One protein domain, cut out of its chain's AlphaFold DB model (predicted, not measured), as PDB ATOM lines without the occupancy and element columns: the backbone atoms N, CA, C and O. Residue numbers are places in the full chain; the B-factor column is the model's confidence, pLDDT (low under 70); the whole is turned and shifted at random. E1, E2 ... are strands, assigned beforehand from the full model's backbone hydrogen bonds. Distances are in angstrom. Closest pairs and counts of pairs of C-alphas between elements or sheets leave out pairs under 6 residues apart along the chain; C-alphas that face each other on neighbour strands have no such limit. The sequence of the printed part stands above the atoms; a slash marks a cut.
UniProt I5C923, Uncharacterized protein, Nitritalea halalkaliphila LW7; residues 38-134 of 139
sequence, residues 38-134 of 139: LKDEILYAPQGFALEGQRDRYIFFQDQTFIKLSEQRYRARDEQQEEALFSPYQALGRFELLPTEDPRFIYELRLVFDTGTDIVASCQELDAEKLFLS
ATOM      1  N   LEU A  38      -4.036 -26.101  11.596       80.81
ATOM      2  CA  LEU A  38      -4.193 -25.117  12.656       80.81
ATOM      3  C   LEU A  38      -3.127 -25.372  13.722       80.81
ATOM      4  O   LEU A  38      -3.018 -26.480  14.245       80.81
ATOM      5  N   LYS A  39      -2.317 -24.352  14.014       70.38
ATOM      6  CA  LYS A  39      -1.196 -24.481  14.951       70.38
ATOM      7  C   LYS A  39      -1.620 -24.297  16.406       70.38
ATOM      8  O   LYS A  39      -1.167 -25.050  17.257       70.38
ATOM      9  N   ASP A  40      -2.473 -23.309  16.665       61.59
ATOM     10  CA  ASP A  40      -2.893 -22.929  18.010       61.59
ATOM     11  C   ASP A  40      -4.414 -22.731  18.035       61.59
ATOM     12  O   ASP A  40      -4.963 -21.969  17.238       61.59
ATOM     13  N   GLU A  41      -5.085 -23.401  18.970       62.22
ATOM     14  CA  GLU A  41      -6.515 -23.247  19.242       62.22
ATOM     15  C   GLU A  41      -6.717 -23.086  20.756       62.22
ATOM     16  O   GLU A  41      -6.105 -23.795  21.559       62.22
ATOM     17  N   ILE A  42      -7.559 -22.136  21.168       53.62
ATOM     18  CA  ILE A  42      -7.956 -21.988  22.573       53.62
ATOM     19  C   ILE A  42      -9.198 -22.855  22.775       53.62
ATOM     20  O   ILE A  42     -10.281 -22.492  22.323       53.62
ATOM     21  N   LEU A  43      -9.042 -23.998  23.444       55.78
ATOM     22  CA  LEU A  43     -10.106 -24.992  23.578       55.78
ATOM     23  C   LEU A  43     -10.647 -25.111  25.003       55.78
ATOM     24  O   LEU A  43      -9.906 -25.026  25.984       55.78
ATOM     25  N   TYR A  44     -11.951 -25.376  25.095       47.91
ATOM     26  CA  TYR A  44     -12.653 -25.727  26.328       47.91
ATOM     27  C   TYR A  44     -12.959 -27.230  26.331       47.91
ATOM     28  O   TYR A  44     -13.646 -27.730  25.443       47.91
ATOM     29  N   ALA A  45     -12.461 -27.962  27.332       52.88
ATOM     30  CA  ALA A  45     -12.790 -29.374  27.518       52.88
ATOM     31  C   ALA A  45     -14.129 -29.532  28.273       52.88
ATOM     32  O   ALA A  45     -14.372 -28.792  29.234       52.88
ATOM     33  N   PRO A  46     -14.986 -30.504  27.904       57.88
ATOM     34  CA  PRO A  46     -16.153 -30.873  28.703       57.88
ATOM     35  C   PRO A  46     -15.745 -31.309  30.120       57.88
ATOM     36  O   PRO A  46     -14.683 -31.902  30.321       57.88
ATOM     37  N   GLN A  47     -16.596 -31.052  31.121       58.16
ATOM     38  CA  GLN A  47     -16.306 -31.450  32.504       58.16
ATOM     39  C   GLN A  47     -16.106 -32.973  32.606       58.16
ATOM     40  O   GLN A  47     -16.988 -33.738  32.234       58.16
ATOM     41  N   GLY A  48     -14.954 -33.404  33.134       58.03
ATOM     42  CA  GLY A  48     -14.626 -34.823  33.339       58.03
ATOM     43  C   GLY A  48     -13.645 -35.425  32.328       58.03
ATOM     44  O   GLY A  48     -13.173 -36.535  32.557       58.03
ATOM     45  N   PHE A  49     -13.271 -34.690  31.277       59.12
ATOM     46  CA  PHE A  49     -12.262 -35.118  30.305       59.12
ATOM     47  C   PHE A  49     -11.086 -34.144  30.265       59.12
ATOM     48  O   PHE A  49     -11.263 -32.929  30.363       59.12
ATOM     49  N   ALA A  50      -9.878 -34.682  30.105       59.38
ATOM     50  CA  ALA A  50      -8.721 -33.890  29.711       59.38
ATOM     51  C   ALA A  50      -8.601 -33.946  28.183       59.38
ATOM     52  O   ALA A  50      -8.607 -35.031  27.596       59.38
ATOM     53  N   LEU A  51      -8.517 -32.780  27.542       65.31
ATOM     54  CA  LEU A  51      -8.188 -32.701  26.124       65.31
ATOM     55  C   LEU A  51      -6.679 -32.945  25.978       65.31
ATOM     56  O   LEU A  51      -5.881 -32.145  26.462       65.31
ATOM     57  N   GLU A  52      -6.288 -34.051  25.344       64.75
ATOM     58  CA  GLU A  52      -4.869 -34.375  25.105       64.75
ATOM     59  C   GLU A  52      -4.358 -33.822  23.771       64.75
ATOM     60  O   GLU A  52      -3.152 -33.694  23.563       64.75
ATOM     61  N   GLY A  53      -5.267 -33.455  22.871       65.75
ATOM     62  CA  GLY A  53      -4.931 -32.759  21.642       65.75
ATOM     63  C   GLY A  53      -6.131 -32.630  20.719       65.75
ATOM     64  O   GLY A  53      -6.977 -33.523  20.650       65.75
ATOM     65  N   GLN A  54      -6.173 -31.520  19.992       72.31
ATOM     66  CA  GLN A  54      -7.020 -31.346  18.823       72.31
ATOM     67  C   GLN A  54      -6.122 -30.985  17.647       72.31
ATOM     68  O   GLN A  54      -5.176 -30.210  17.793       72.31
ATOM     69  N   ARG A  55      -6.397 -31.584  16.494       78.75
ATOM     70  CA  ARG A  55      -5.734 -31.253  15.239       78.75
ATOM     71  C   ARG A  55      -6.798 -30.937  14.208       78.75
ATOM     72  O   ARG A  55      -7.526 -31.829  13.778       78.75
ATOM     73  N   ASP A  56      -6.815 -29.680  13.789       84.12
ATOM     74  CA  ASP A  56      -7.676 -29.206  12.718       84.12
ATOM     75  C   ASP A  56      -6.858 -29.025  11.438       84.12
ATOM     76  O   ASP A  56      -5.827 -28.345  11.414       84.12
ATOM     77  N   ARG A  57      -7.323 -29.646  10.357       88.56
ATOM     78  CA  ARG A  57      -6.766 -29.508   9.012       88.56
ATOM     79  C   ARG A  57      -7.811 -28.924   8.076       88.56
ATOM     80  O   ARG A  57      -8.948 -29.384   8.044       88.56
ATOM     81  N   TYR A  58      -7.386 -27.970   7.260       90.62
ATOM     82  CA  TYR A  58      -8.204 -27.315   6.248       90.62
ATOM     83  C   TYR A  58      -7.638 -27.590   4.860       90.62
ATOM     84  O   TYR A  58      -6.422 -27.568   4.662       90.62
ATOM     85  N   ILE A  59      -8.513 -27.842   3.892       92.62
ATOM     86  CA  ILE A  59      -8.148 -28.027   2.486       92.62
ATOM     87  C   ILE A  59      -8.958 -27.033   1.662       92.62
ATOM     88  O   ILE A  59     -10.175 -27.171   1.591       92.62
ATOM     89  N   PHE A  60      -8.297 -26.044   1.057       94.06
ATOM     90  CA  PHE A  60      -8.942 -24.980   0.277       94.06
ATOM     91  C   PHE A  60      -8.798 -25.209  -1.228       94.06
ATOM     92  O   PHE A  60      -7.687 -25.430  -1.731       94.06
ATOM     93  N   PHE A  61      -9.910 -25.098  -1.953       92.75
ATOM     94  CA  PHE A  61     -10.000 -25.350  -3.390       92.75
ATOM     95  C   PHE A  61     -10.179 -24.063  -4.204       92.75
ATOM     96  O   PHE A  61     -10.524 -23.000  -3.689       92.75
ATOM     97  N   GLN A  62      -9.900 -24.151  -5.508       92.50
ATOM     98  CA  GLN A  62      -9.949 -23.003  -6.427       92.50
ATOM     99  C   GLN A  62     -11.353 -22.421  -6.613       92.50
ATOM    100  O   GLN A  62     -11.486 -21.249  -6.953       92.50
ATOM    101  N   ASP A  63     -12.386 -23.225  -6.391       92.75
ATOM    102  CA  ASP A  63     -13.798 -22.866  -6.519       92.75
ATOM    103  C   ASP A  63     -14.379 -22.233  -5.242       92.75
ATOM    104  O   ASP A  63     -15.596 -22.143  -5.102       92.75
ATOM    105  N   GLN A  64     -13.515 -21.775  -4.328       92.19
ATOM    106  CA  GLN A  64     -13.883 -21.164  -3.043       92.19
ATOM    107  C   GLN A  64     -14.571 -22.132  -2.071       92.19
ATOM    108  O   GLN A  64     -15.213 -21.699  -1.114       92.19
ATOM    109  N   THR A  65     -14.418 -23.442  -2.274       92.56
ATOM    110  CA  THR A  65     -14.861 -24.463  -1.317       92.56
ATOM    111  C   THR A  65     -13.729 -24.896  -0.387       92.56
ATOM    112  O   THR A  65     -12.542 -24.706  -0.682       92.56
ATOM    113  N   PHE A  66     -14.083 -25.480   0.758       92.44
ATOM    114  CA  PHE A  66     -13.115 -26.074   1.670       92.44
ATOM    115  C   PHE A  66     -13.615 -27.370   2.316       92.44
ATOM    116  O   PHE A  66     -14.816 -27.613   2.424       92.44
ATOM    117  N   ILE A  67     -12.662 -28.183   2.778       89.94
ATOM    118  CA  ILE A  67     -12.890 -29.307   3.693       89.94
ATOM    119  C   ILE A  67     -12.205 -28.978   5.020       89.94
ATOM    120  O   ILE A  67     -11.019 -28.637   5.017       89.94
ATOM    121  N   LYS A  68     -12.918 -29.122   6.139       88.38
ATOM    122  CA  LYS A  68     -12.335 -29.143   7.490       88.38
ATOM    123  C   LYS A  68     -12.319 -30.577   8.002       88.38
ATOM    124  O   LYS A  68     -13.316 -31.285   7.890       88.38
ATOM    125  N   LEU A  69     -11.188 -30.994   8.552       86.06
ATOM    126  CA  LEU A  69     -10.992 -32.270   9.227       86.06
ATOM    127  C   LEU A  69     -10.552 -31.968  10.654       86.06
ATOM    128  O   LEU A  69      -9.505 -31.351  10.839       86.06
ATOM    129  N   SER A  70     -11.327 -32.413  11.635       79.50
ATOM    130  CA  SER A  70     -11.006 -32.257  13.052       79.50
ATOM    131  C   SER A  70     -10.773 -33.619  13.682       79.50
ATOM    132  O   SER A  70     -11.607 -34.523  13.586       79.50
ATOM    133  N   GLU A  71      -9.628 -33.759  14.337       77.50
ATOM    134  CA  GLU A  71      -9.276 -34.919  15.145       77.50
ATOM    135  C   GLU A  71      -9.191 -34.481  16.606       77.50
ATOM    136  O   GLU A  71      -8.283 -33.738  16.974       77.50
ATOM    137  N   GLN A  72     -10.120 -34.944  17.443       73.00
ATOM    138  CA  GLN A  72     -10.099 -34.692  18.886       73.00
ATOM    139  C   GLN A  72      -9.677 -35.952  19.639       73.00
ATOM    140  O   GLN A  72     -10.152 -37.053  19.349       73.00
ATOM    141  N   ARG A  73      -8.772 -35.785  20.608       67.81
ATOM    142  CA  ARG A  73      -8.340 -36.840  21.528       67.81
ATOM    143  C   ARG A  73      -8.717 -36.472  22.952       67.81
ATOM    144  O   ARG A  73      -8.224 -35.488  23.509       67.81
ATOM    145  N   TYR A  74      -9.567 -37.304  23.537       66.38
ATOM    146  CA  TYR A  74      -9.973 -37.200  24.929       66.38
ATOM    147  C   TYR A  74      -9.312 -38.297  25.750       66.38
ATOM    148  O   TYR A  74      -9.273 -39.454  25.324       66.38
ATOM    149  N   ARG A  75      -8.866 -37.942  26.955       62.38
ATOM    150  CA  ARG A  75      -8.510 -38.909  27.992       62.38
ATOM    151  C   ARG A  75      -9.525 -38.853  29.124       62.38
ATOM    152  O   ARG A  75      -9.822 -37.777  29.652       62.38
ATOM    153  N   ALA A  76     -10.057 -40.019  29.486       61.78
ATOM    154  CA  ALA A  76     -10.913 -40.174  30.653       61.78
ATOM    155  C   ALA A  76     -10.114 -39.897  31.938       61.78
ATOM    156  O   ALA A  76      -8.952 -40.285  32.057       61.78
ATOM    157  N   ARG A  77     -10.734 -39.196  32.894       58.38
ATOM    158  CA  ARG A  77     -10.089 -38.785  34.150       58.38
ATOM    159  C   ARG A  77      -9.933 -39.927  35.167       58.38
ATOM    160  O   ARG A  77      -9.081 -39.809  36.040       58.38
ATOM    161  N   ASP A  78     -10.711 -41.005  35.039       59.12
ATOM    162  CA  ASP A  78     -10.671 -42.162  35.942       59.12
ATOM    163  C   ASP A  78      -9.865 -43.329  35.333       59.12
ATOM    164  O   ASP A  78     -10.127 -43.816  34.233       59.12
ATOM    165  N   GLU A  79      -8.842 -43.753  36.071       57.09
ATOM    166  CA  GLU A  79      -7.622 -44.443  35.628       57.09
ATOM    167  C   GLU A  79      -7.745 -45.934  35.221       57.09
ATOM    168  O   GLU A  79      -6.807 -46.694  35.455       57.09
ATOM    169  N   GLN A  80      -8.838 -46.416  34.615       51.88
ATOM    170  CA  GLN A  80      -8.925 -47.854  34.253       51.88
ATOM    171  C   GLN A  80      -9.411 -48.208  32.844       51.88
ATOM    172  O   GLN A  80      -9.357 -49.382  32.477       51.88
ATOM    173  N   GLN A  81      -9.778 -47.235  32.012       50.69
ATOM    174  CA  GLN A  81     -10.028 -47.476  30.590       50.69
ATOM    175  C   GLN A  81      -9.353 -46.391  29.750       50.69
ATOM    176  O   GLN A  81      -9.853 -45.276  29.617       50.69
ATOM    177  N   GLU A  82      -8.206 -46.737  29.163       48.88
ATOM    178  CA  GLU A  82      -7.626 -46.018  28.024       48.88
ATOM    179  C   GLU A  82      -8.471 -46.288  26.771       48.88
ATOM    180  O   GLU A  82      -8.031 -46.920  25.815       48.88
ATOM    181  N   GLU A  83      -9.719 -45.833  26.765       52.59
ATOM    182  CA  GLU A  83     -10.453 -45.686  25.515       52.59
ATOM    183  C   GLU A  83     -10.215 -44.263  25.029       52.59
ATOM    184  O   GLU A  83     -10.900 -43.316  25.416       52.59
ATOM    185  N   ALA A  84      -9.182 -44.104  24.199       52.00
ATOM    186  CA  ALA A  84      -9.038 -42.907  23.392       52.00
ATOM    187  C   ALA A  84     -10.264 -42.824  22.476       52.00
ATOM    188  O   ALA A  84     -10.340 -43.507  21.452       52.00
ATOM    189  N   LEU A  85     -11.254 -42.022  22.867       54.09
ATOM    190  CA  LEU A  85     -12.402 -41.748  22.017       54.09
ATOM    191  C   LEU A  85     -11.913 -40.893  20.849       54.09
ATOM    192  O   LEU A  85     -11.546 -39.730  21.018       54.09
ATOM    193  N   PHE A  86     -11.873 -41.510  19.672       55.38
ATOM    194  CA  PHE A  86     -11.534 -40.863  18.417       55.38
ATOM    195  C   PHE A  86     -12.826 -40.568  17.664       55.38
ATOM    196  O   PHE A  86     -13.513 -41.488  17.220       55.38
ATOM    197  N   SER A  87     -13.152 -39.288  17.517       55.66
ATOM    198  CA  SER A  87     -14.259 -38.852  16.669       55.66
ATOM    199  C   SER A  87     -13.687 -37.995  15.544       55.66
ATOM    200  O   SER A  87     -13.508 -36.792  15.742       55.66
ATOM    201  N   PRO A  88     -13.338 -38.589  14.387       58.50
ATOM    202  CA  PRO A  88     -12.966 -37.808  13.227       58.50
ATOM    203  C   PRO A  88     -14.225 -37.120  12.727       58.50
ATOM    204  O   PRO A  88     -15.248 -37.759  12.468       58.50
ATOM    205  N   TYR A  89     -14.143 -35.812  12.596       73.94
ATOM    206  CA  TYR A  89     -15.240 -35.021  12.086       73.94
ATOM    207  C   TYR A  89     -14.802 -34.321  10.802       73.94
ATOM    208  O   TYR A  89     -13.709 -33.755  10.728       73.94
ATOM    209  N   GLN A  90     -15.649 -34.410   9.778       80.19
ATOM    210  CA  GLN A  90     -15.436 -33.770   8.489       80.19
ATOM    211  C   GLN A  90     -16.562 -32.773   8.230       80.19
ATOM    212  O   GLN A  90     -17.735 -33.130   8.318       80.19
ATOM    213  N   ALA A  91     -16.188 -31.558   7.841       82.50
ATOM    214  CA  ALA A  91     -17.108 -30.529   7.382       82.50
ATOM    215  C   ALA A  91     -16.752 -30.082   5.966       82.50
ATOM    216  O   ALA A  91     -15.585 -30.112   5.562       82.50
ATOM    217  N   LEU A  92     -17.763 -29.622   5.241       87.44
ATOM    218  CA  LEU A  92     -17.635 -28.977   3.939       87.44
ATOM    219  C   LEU A  92     -18.176 -27.557   4.042       87.44
ATOM    220  O   LEU A  92     -18.983 -27.261   4.926       87.44
ATOM    221  N   GLY A  93     -17.740 -26.682   3.148       89.88
ATOM    222  CA  GLY A  93     -18.274 -25.335   3.098       89.88
ATOM    223  C   GLY A  93     -17.612 -24.459   2.054       89.88
ATOM    224  O   GLY A  93     -16.876 -24.925   1.179       89.88
ATOM    225  N   ARG A  94     -17.857 -23.158   2.180       92.38
ATOM    226  CA  ARG A  94     -17.279 -22.109   1.341       92.38
ATOM    227  C   ARG A  94     -16.454 -21.142   2.161       92.38
ATOM    228  O   ARG A  94     -16.772 -20.876   3.318       92.38
ATOM    229  N   PHE A  95     -15.409 -20.602   1.551       93.75
ATOM    230  CA  PHE A  95     -14.560 -19.611   2.192       93.75
ATOM    231  C   PHE A  95     -14.503 -18.313   1.395       93.75
ATOM    232  O   PHE A  95     -14.581 -18.302   0.169       93.75
ATOM    233  N   GLU A  96     -14.300 -17.219   2.116       93.56
ATOM    234  CA  GLU A  96     -14.029 -15.902   1.560       93.56
ATOM    235  C   GLU A  96     -12.750 -15.347   2.192       93.56
ATOM    236  O   GLU A  96     -12.557 -15.434   3.406       93.56
ATOM    237  N   LEU A  97     -11.863 -14.795   1.360       91.31
ATOM    238  CA  LEU A  97     -10.647 -14.122   1.807       91.31
ATOM    239  C   LEU A  97     -10.925 -12.622   1.902       91.31
ATOM    240  O   LEU A  97     -11.150 -11.962   0.888       91.31
ATOM    241  N   LEU A  98     -10.884 -12.092   3.117       90.69
ATOM    242  CA  LEU A  98     -11.159 -10.696   3.424       90.69
ATOM    243  C   LEU A  98      -9.884  -9.997   3.920       90.69
ATOM    244  O   LEU A  98      -9.079 -10.609   4.628       90.69
ATOM    245  N   PRO A  99      -9.670  -8.714   3.580       88.75
ATOM    246  CA  PRO A  99      -8.648  -7.916   4.246       88.75
ATOM    247  C   PRO A  99      -9.020  -7.741   5.722       88.75
ATOM    248  O   PRO A  99     -10.194  -7.624   6.068       88.75
ATOM    249  N   THR A 100      -8.016  -7.709   6.591       87.38
ATOM    250  CA  THR A 100      -8.197  -7.469   8.028       87.38
ATOM    251  C   THR A 100      -7.781  -6.047   8.395       87.38
ATOM    252  O   THR A 100      -6.842  -5.498   7.821       87.38
ATOM    253  N   GLU A 101      -8.482  -5.442   9.355       87.00
ATOM    254  CA  GLU A 101      -8.108  -4.144   9.938       87.00
ATOM    255  C   GLU A 101      -7.043  -4.288  11.038       87.00
ATOM    256  O   GLU A 101      -6.392  -3.313  11.415       87.00
ATOM    257  N   ASP A 102      -6.856  -5.503  11.566       83.06
ATOM    258  CA  ASP A 102      -5.884  -5.782  12.620       83.06
ATOM    259  C   ASP A 102      -4.476  -5.942  12.023       83.06
ATOM    260  O   ASP A 102      -4.236  -6.895  11.280       83.06
ATOM    261  N   PRO A 103      -3.508  -5.080  12.388       83.31
ATOM    262  CA  PRO A 103      -2.167  -5.092  11.803       83.31
ATOM    263  C   PRO A 103      -1.351  -6.352  12.133       83.31
ATOM    264  O   PRO A 103      -0.276  -6.547  11.567       83.31
ATOM    265  N   ARG A 104      -1.812  -7.201  13.060       82.94
ATOM    266  CA  ARG A 104      -1.160  -8.478  13.402       82.94
ATOM    267  C   ARG A 104      -1.404  -9.563  12.357       82.94
ATOM    268  O   ARG A 104      -0.675 -10.555  12.323       82.94
ATOM    269  N   PHE A 105      -2.435  -9.395  11.540       83.12
ATOM    270  CA  PHE A 105      -2.877 -10.378  10.567       83.12
ATOM    271  C   PHE A 105      -2.816  -9.778   9.162       83.12
ATOM    272  O   PHE A 105      -2.876  -8.569   8.974       83.12
ATOM    273  N   ILE A 106      -2.665 -10.638   8.162       85.75
ATOM    274  CA  ILE A 106      -2.625 -10.245   6.751       85.75
ATOM    275  C   ILE A 106      -4.034 -10.308   6.157       85.75
ATOM    276  O   ILE A 106      -4.456  -9.406   5.442       85.75
ATOM    277  N   TYR A 107      -4.762 -11.383   6.472       88.38
ATOM    278  CA  TYR A 107      -6.099 -11.659   5.956       88.38
ATOM    279  C   TYR A 107      -6.966 -12.352   7.011       88.38
ATOM    280  O   TYR A 107      -6.458 -13.093   7.859       88.38
ATOM    281  N   GLU A 108      -8.275 -12.144   6.907       89.38
ATOM    282  CA  GLU A 108      -9.310 -12.955   7.548       89.38
ATOM    283  C   GLU A 108      -9.856 -13.954   6.518       89.38
ATOM    284  O   GLU A 108     -10.180 -13.596   5.387       89.38
ATOM    285  N   LEU A 109      -9.968 -15.217   6.909       90.69
ATOM    286  CA  LEU A 109     -10.721 -16.231   6.190       90.69
ATOM    287  C   LEU A 109     -12.057 -16.413   6.883       90.69
ATOM    288  O   LEU A 109     -12.118 -16.907   8.011       90.69
ATOM    289  N   ARG A 110     -13.126 -16.046   6.187       91.25
ATOM    290  CA  ARG A 110     -14.485 -16.316   6.631       91.25
ATOM    291  C   ARG A 110     -14.930 -17.650   6.060       91.25
ATOM    292  O   ARG A 110     -15.039 -17.787   4.846       91.25
ATOM    293  N   LEU A 111     -15.180 -18.616   6.927       90.81
ATOM    294  CA  LEU A 111     -15.646 -19.951   6.579       90.81
ATOM    295  C   LEU A 111     -17.145 -20.034   6.846       90.81
ATOM    296  O   LEU A 111     -17.600 -19.630   7.913       90.81
ATOM    297  N   VAL A 112     -17.906 -20.554   5.892       89.50
ATOM    298  CA  VAL A 112     -19.335 -20.844   6.032       89.50
ATOM    299  C   VAL A 112     -19.525 -22.320   5.739       89.50
ATOM    300  O   VAL A 112     -19.197 -22.770   4.641       89.50
ATOM    301  N   PHE A 113     -20.002 -23.075   6.721       86.56
ATOM    302  CA  PHE A 113     -20.203 -24.512   6.590       86.56
ATOM    303  C   PHE A 113     -21.485 -24.810   5.814       86.56
ATOM    304  O   PHE A 113     -22.503 -24.135   5.980       86.56
ATOM    305  N   ASP A 114     -21.444 -25.844   4.980       83.88
ATOM    306  CA  ASP A 114     -22.634 -26.376   4.332       83.88
ATOM    307  C   ASP A 114     -23.450 -27.144   5.384       83.88
ATOM    308  O   ASP A 114     -23.045 -28.208   5.853       83.88
ATOM    309  N   THR A 115     -24.606 -26.607   5.771       64.62
ATOM    310  CA  THR A 115     -25.533 -27.269   6.695       64.62
ATOM    311  C   THR A 115     -26.559 -28.087   5.908       64.62
ATOM    312  O   THR A 115     -27.344 -27.571   5.114       64.62
ATOM    313  N   GLY A 116     -26.544 -29.404   6.108       55.84
ATOM    314  CA  GLY A 116     -27.494 -30.355   5.524       55.84
ATOM    315  C   GLY A 116     -27.835 -31.446   6.537       55.84
ATOM    316  O   GLY A 116     -27.112 -31.628   7.508       55.84
ATOM    317  N   THR A 117     -28.918 -32.200   6.333       48.00
ATOM    318  CA  THR A 117     -29.351 -33.251   7.281       48.00
ATOM    319  C   THR A 117     -28.328 -34.379   7.481       48.00
ATOM    320  O   THR A 117     -28.356 -35.024   8.523       48.00
ATOM    321  N   ASP A 118     -27.398 -34.559   6.535       48.06
ATOM    322  CA  ASP A 118     -26.271 -35.518   6.595       48.06
ATOM    323  C   ASP A 118     -24.895 -34.819   6.777       48.06
ATOM    324  O   ASP A 118     -23.841 -35.444   6.870       48.06
ATOM    325  N   ILE A 119     -24.961 -33.487   6.784       51.94
ATOM    326  CA  ILE A 119     -24.006 -32.400   6.994       51.94
ATOM    327  C   ILE A 119     -23.716 -32.056   8.445       51.94
ATOM    328  O   ILE A 119     -24.199 -31.007   8.864       51.94
ATOM    329  N   VAL A 120     -23.052 -32.890   9.253       51.25
ATOM    330  CA  VAL A 120     -22.743 -32.441  10.625       51.25
ATOM    331  C   VAL A 120     -21.893 -31.180  10.452       51.25
ATOM    332  O   VAL A 120     -20.859 -31.252   9.802       51.25
ATOM    333  N   ALA A 121     -22.385 -30.022  10.897       48.19
ATOM    334  CA  ALA A 121     -21.649 -28.772  11.050       48.19
ATOM    335  C   ALA A 121     -21.006 -28.808  12.443       48.19
ATOM    336  O   ALA A 121     -21.494 -29.516  13.315       48.19
ATOM    337  N   SER A 122     -19.874 -28.147  12.626       48.50
ATOM    338  CA  SER A 122     -19.040 -28.166  13.834       48.50
ATOM    339  C   SER A 122     -19.789 -28.417  15.161       48.50
ATOM    340  O   SER A 122     -20.840 -27.828  15.410       48.50
ATOM    341  N   CYS A 123     -19.191 -29.190  16.081       50.00
ATOM    342  CA  CYS A 123     -19.689 -29.388  17.456       50.00
ATOM    343  C   CYS A 123     -19.930 -28.080  18.248       50.00
ATOM    344  O   CYS A 123     -20.424 -28.138  19.370       50.00
ATOM    345  N   GLN A 124     -19.555 -26.916  17.706       49.94
ATOM    346  CA  GLN A 124     -19.785 -25.599  18.301       49.94
ATOM    347  C   GLN A 124     -21.085 -24.902  17.840       49.94
ATOM    348  O   GLN A 124     -21.276 -23.746  18.197       49.94
ATOM    349  N   GLU A 125     -21.980 -25.561  17.086       50.81
ATOM    350  CA  GLU A 125     -23.286 -25.006  16.642       50.81
ATOM    351  C   GLU A 125     -23.202 -23.709  15.807       50.81
ATOM    352  O   GLU A 125     -24.188 -22.990  15.652       50.81
ATOM    353  N   LEU A 126     -22.031 -23.378  15.258       58.34
ATOM    354  CA  LEU A 126     -21.850 -22.180  14.443       58.34
ATOM    355  C   LEU A 126     -21.777 -22.558  12.962       58.34
ATOM    356  O   LEU A 126     -20.872 -23.272  12.534       58.34
ATOM    357  N   ASP A 127     -22.691 -21.998  12.168       72.69
ATOM    358  CA  ASP A 127     -22.719 -22.126  10.701       72.69
ATOM    359  C   ASP A 127     -21.505 -21.460  10.022       72.69
ATOM    360  O   ASP A 127     -21.321 -21.557   8.807       72.69
ATOM    361  N   ALA A 128     -20.671 -20.754  10.793       80.69
ATOM    362  CA  ALA A 128     -19.513 -20.032  10.297       80.69
ATOM    363  C   ALA A 128     -18.348 -20.004  11.297       80.69
ATOM    364  O   ALA A 128     -18.544 -19.946  12.510       80.69
ATOM    365  N   GLU A 129     -17.130 -19.957  10.766       83.56
ATOM    366  CA  GLU A 129     -15.870 -19.849  11.508       83.56
ATOM    367  C   GLU A 129     -14.989 -18.754  10.888       83.56
ATOM    368  O   GLU A 129     -15.119 -18.419   9.710       83.56
ATOM    369  N   LYS A 130     -14.102 -18.155  11.688       85.88
ATOM    370  CA  LYS A 130     -13.137 -17.151  11.229       85.88
ATOM    371  C   LYS A 130     -11.725 -17.614  11.541       85.88
ATOM    372  O   LYS A 130     -11.415 -17.862  12.703       85.88
ATOM    373  N   LEU A 131     -10.864 -17.661  10.529       85.62
ATOM    374  CA  LEU A 131      -9.431 -17.888  10.704       85.62
ATOM    375  C   LEU A 131      -8.660 -16.622  10.344       85.62
ATOM    376  O   LEU A 131      -9.019 -15.912   9.409       85.62
ATOM    377  N   PHE A 132      -7.569 -16.356  11.054       85.19
ATOM    378  CA  PHE A 132      -6.691 -15.229  10.759       85.19
ATOM    379  C   PHE A 132      -5.338 -15.729  10.271       85.19
ATOM    380  O   PHE A 132      -4.708 -16.575  10.904       85.19
ATOM    381  N   LEU A 133      -4.883 -15.191   9.145       83.69
ATOM    382  CA  LEU A 133      -3.593 -15.528   8.557       83.69
ATOM    383  C   LEU A 133      -2.537 -14.536   9.044       83.69
ATOM    384  O   LEU A 133      -2.690 -13.331   8.861       83.69
ATOM    385  N   SER A 134      -1.448 -15.032   9.630       81.31
ATOM    386  CA  SER A 134      -0.284 -14.233  10.030       81.31
ATOM    387  C   SER A 134       0.993 -14.756   9.373       81.31
ATOM    388  O   SER A 134       1.107 -15.935   9.030       81.31
TER     389      SER A 134
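What this domain is: This is residues 38 to 134 of the 139 residues of an uncharacterized protein of Nitritalea halalkaliphila LW7 (UniProt I5C923). One antiparallel sheet of five strands is curled like part of a barrel and left open, with E1 and E5 at its two edges. Long E1, E2 and the first part of E3 run side by side as a twisted ribbon; E3 bends at residue 94, and beyond the bend it pairs with the shorter E4, beside which lies E5. The printed part has 97 residues, with no named helix and five named strands, in the order E1 E2 E3 E4 E5 both along the chain and across the sheet. It is all strand, with 52 residues in named elements. The whole is loose, with a radius of gyration of the C-alphas of 15.7 A and spans of 49 by 36 by 20 A.

Where its parts are: E3, residues 85 to 99, is the longest strand, 38.4 A from first to last C-alpha; it bends by 69 degrees at residue 94. E2, residues 65 to 76, measures 35.8 A. E1, residues 49 to 60, begins with C-alpha 49 at (-12.262, -35.118, 30.305), bends by 59 degrees at residue 52 and measures 31.9 A. E4 is residues 107 to 113, 19.1 A, and E5 is residues 128 to 133, 16.6 A, ending with C-alpha 133 at (-3.593, -15.528, 8.557).

How they stand to each other: The sheet is a meander, each strand the antiparallel neighbour of the one before, and is twisted. E2 and E3 form a hairpin at 143 degrees between directions; N 68 and O 91 are 2.9 A apart, within hydrogen-bond range. On the other side of E2, E1 and E2 form a hairpin at 167 degrees, with N 57 and O 69 at 2.8 A and N 75 and O 50 at 3.0 A, both within hydrogen-bond range. E3 and E4 form a hairpin at 127 degrees; C-alphas 95 and 111 face each other at 4.5 A, and N 96 and O 110 are within hydrogen-bond range at 2.9 A. E4 and E5 form a hairpin at 156 degrees, with N 109 and O 131 within hydrogen-bond range at 2.8 A. From edge to edge the strands' lines turn by 79 degrees and the way across the sheet by 140 degrees. E1 is apart from E4 and E5, and E2 is apart from E5.

The domain as a whole: The two C-alphas farthest apart, those of Gln 80 and Glu 101, are 50.0 A apart; the first and last printed C-alphas, of Leu 38 and Ser 134, are 11.9 A apart. The printed part has no cut. The link E4 to E5, residues 114 to 127, is long, and the link E1 to E2 is tight. The mean pLDDT of the printed part is 73.1; residues 40 to 53, 73 to 88 and 115 to 126 are under 70.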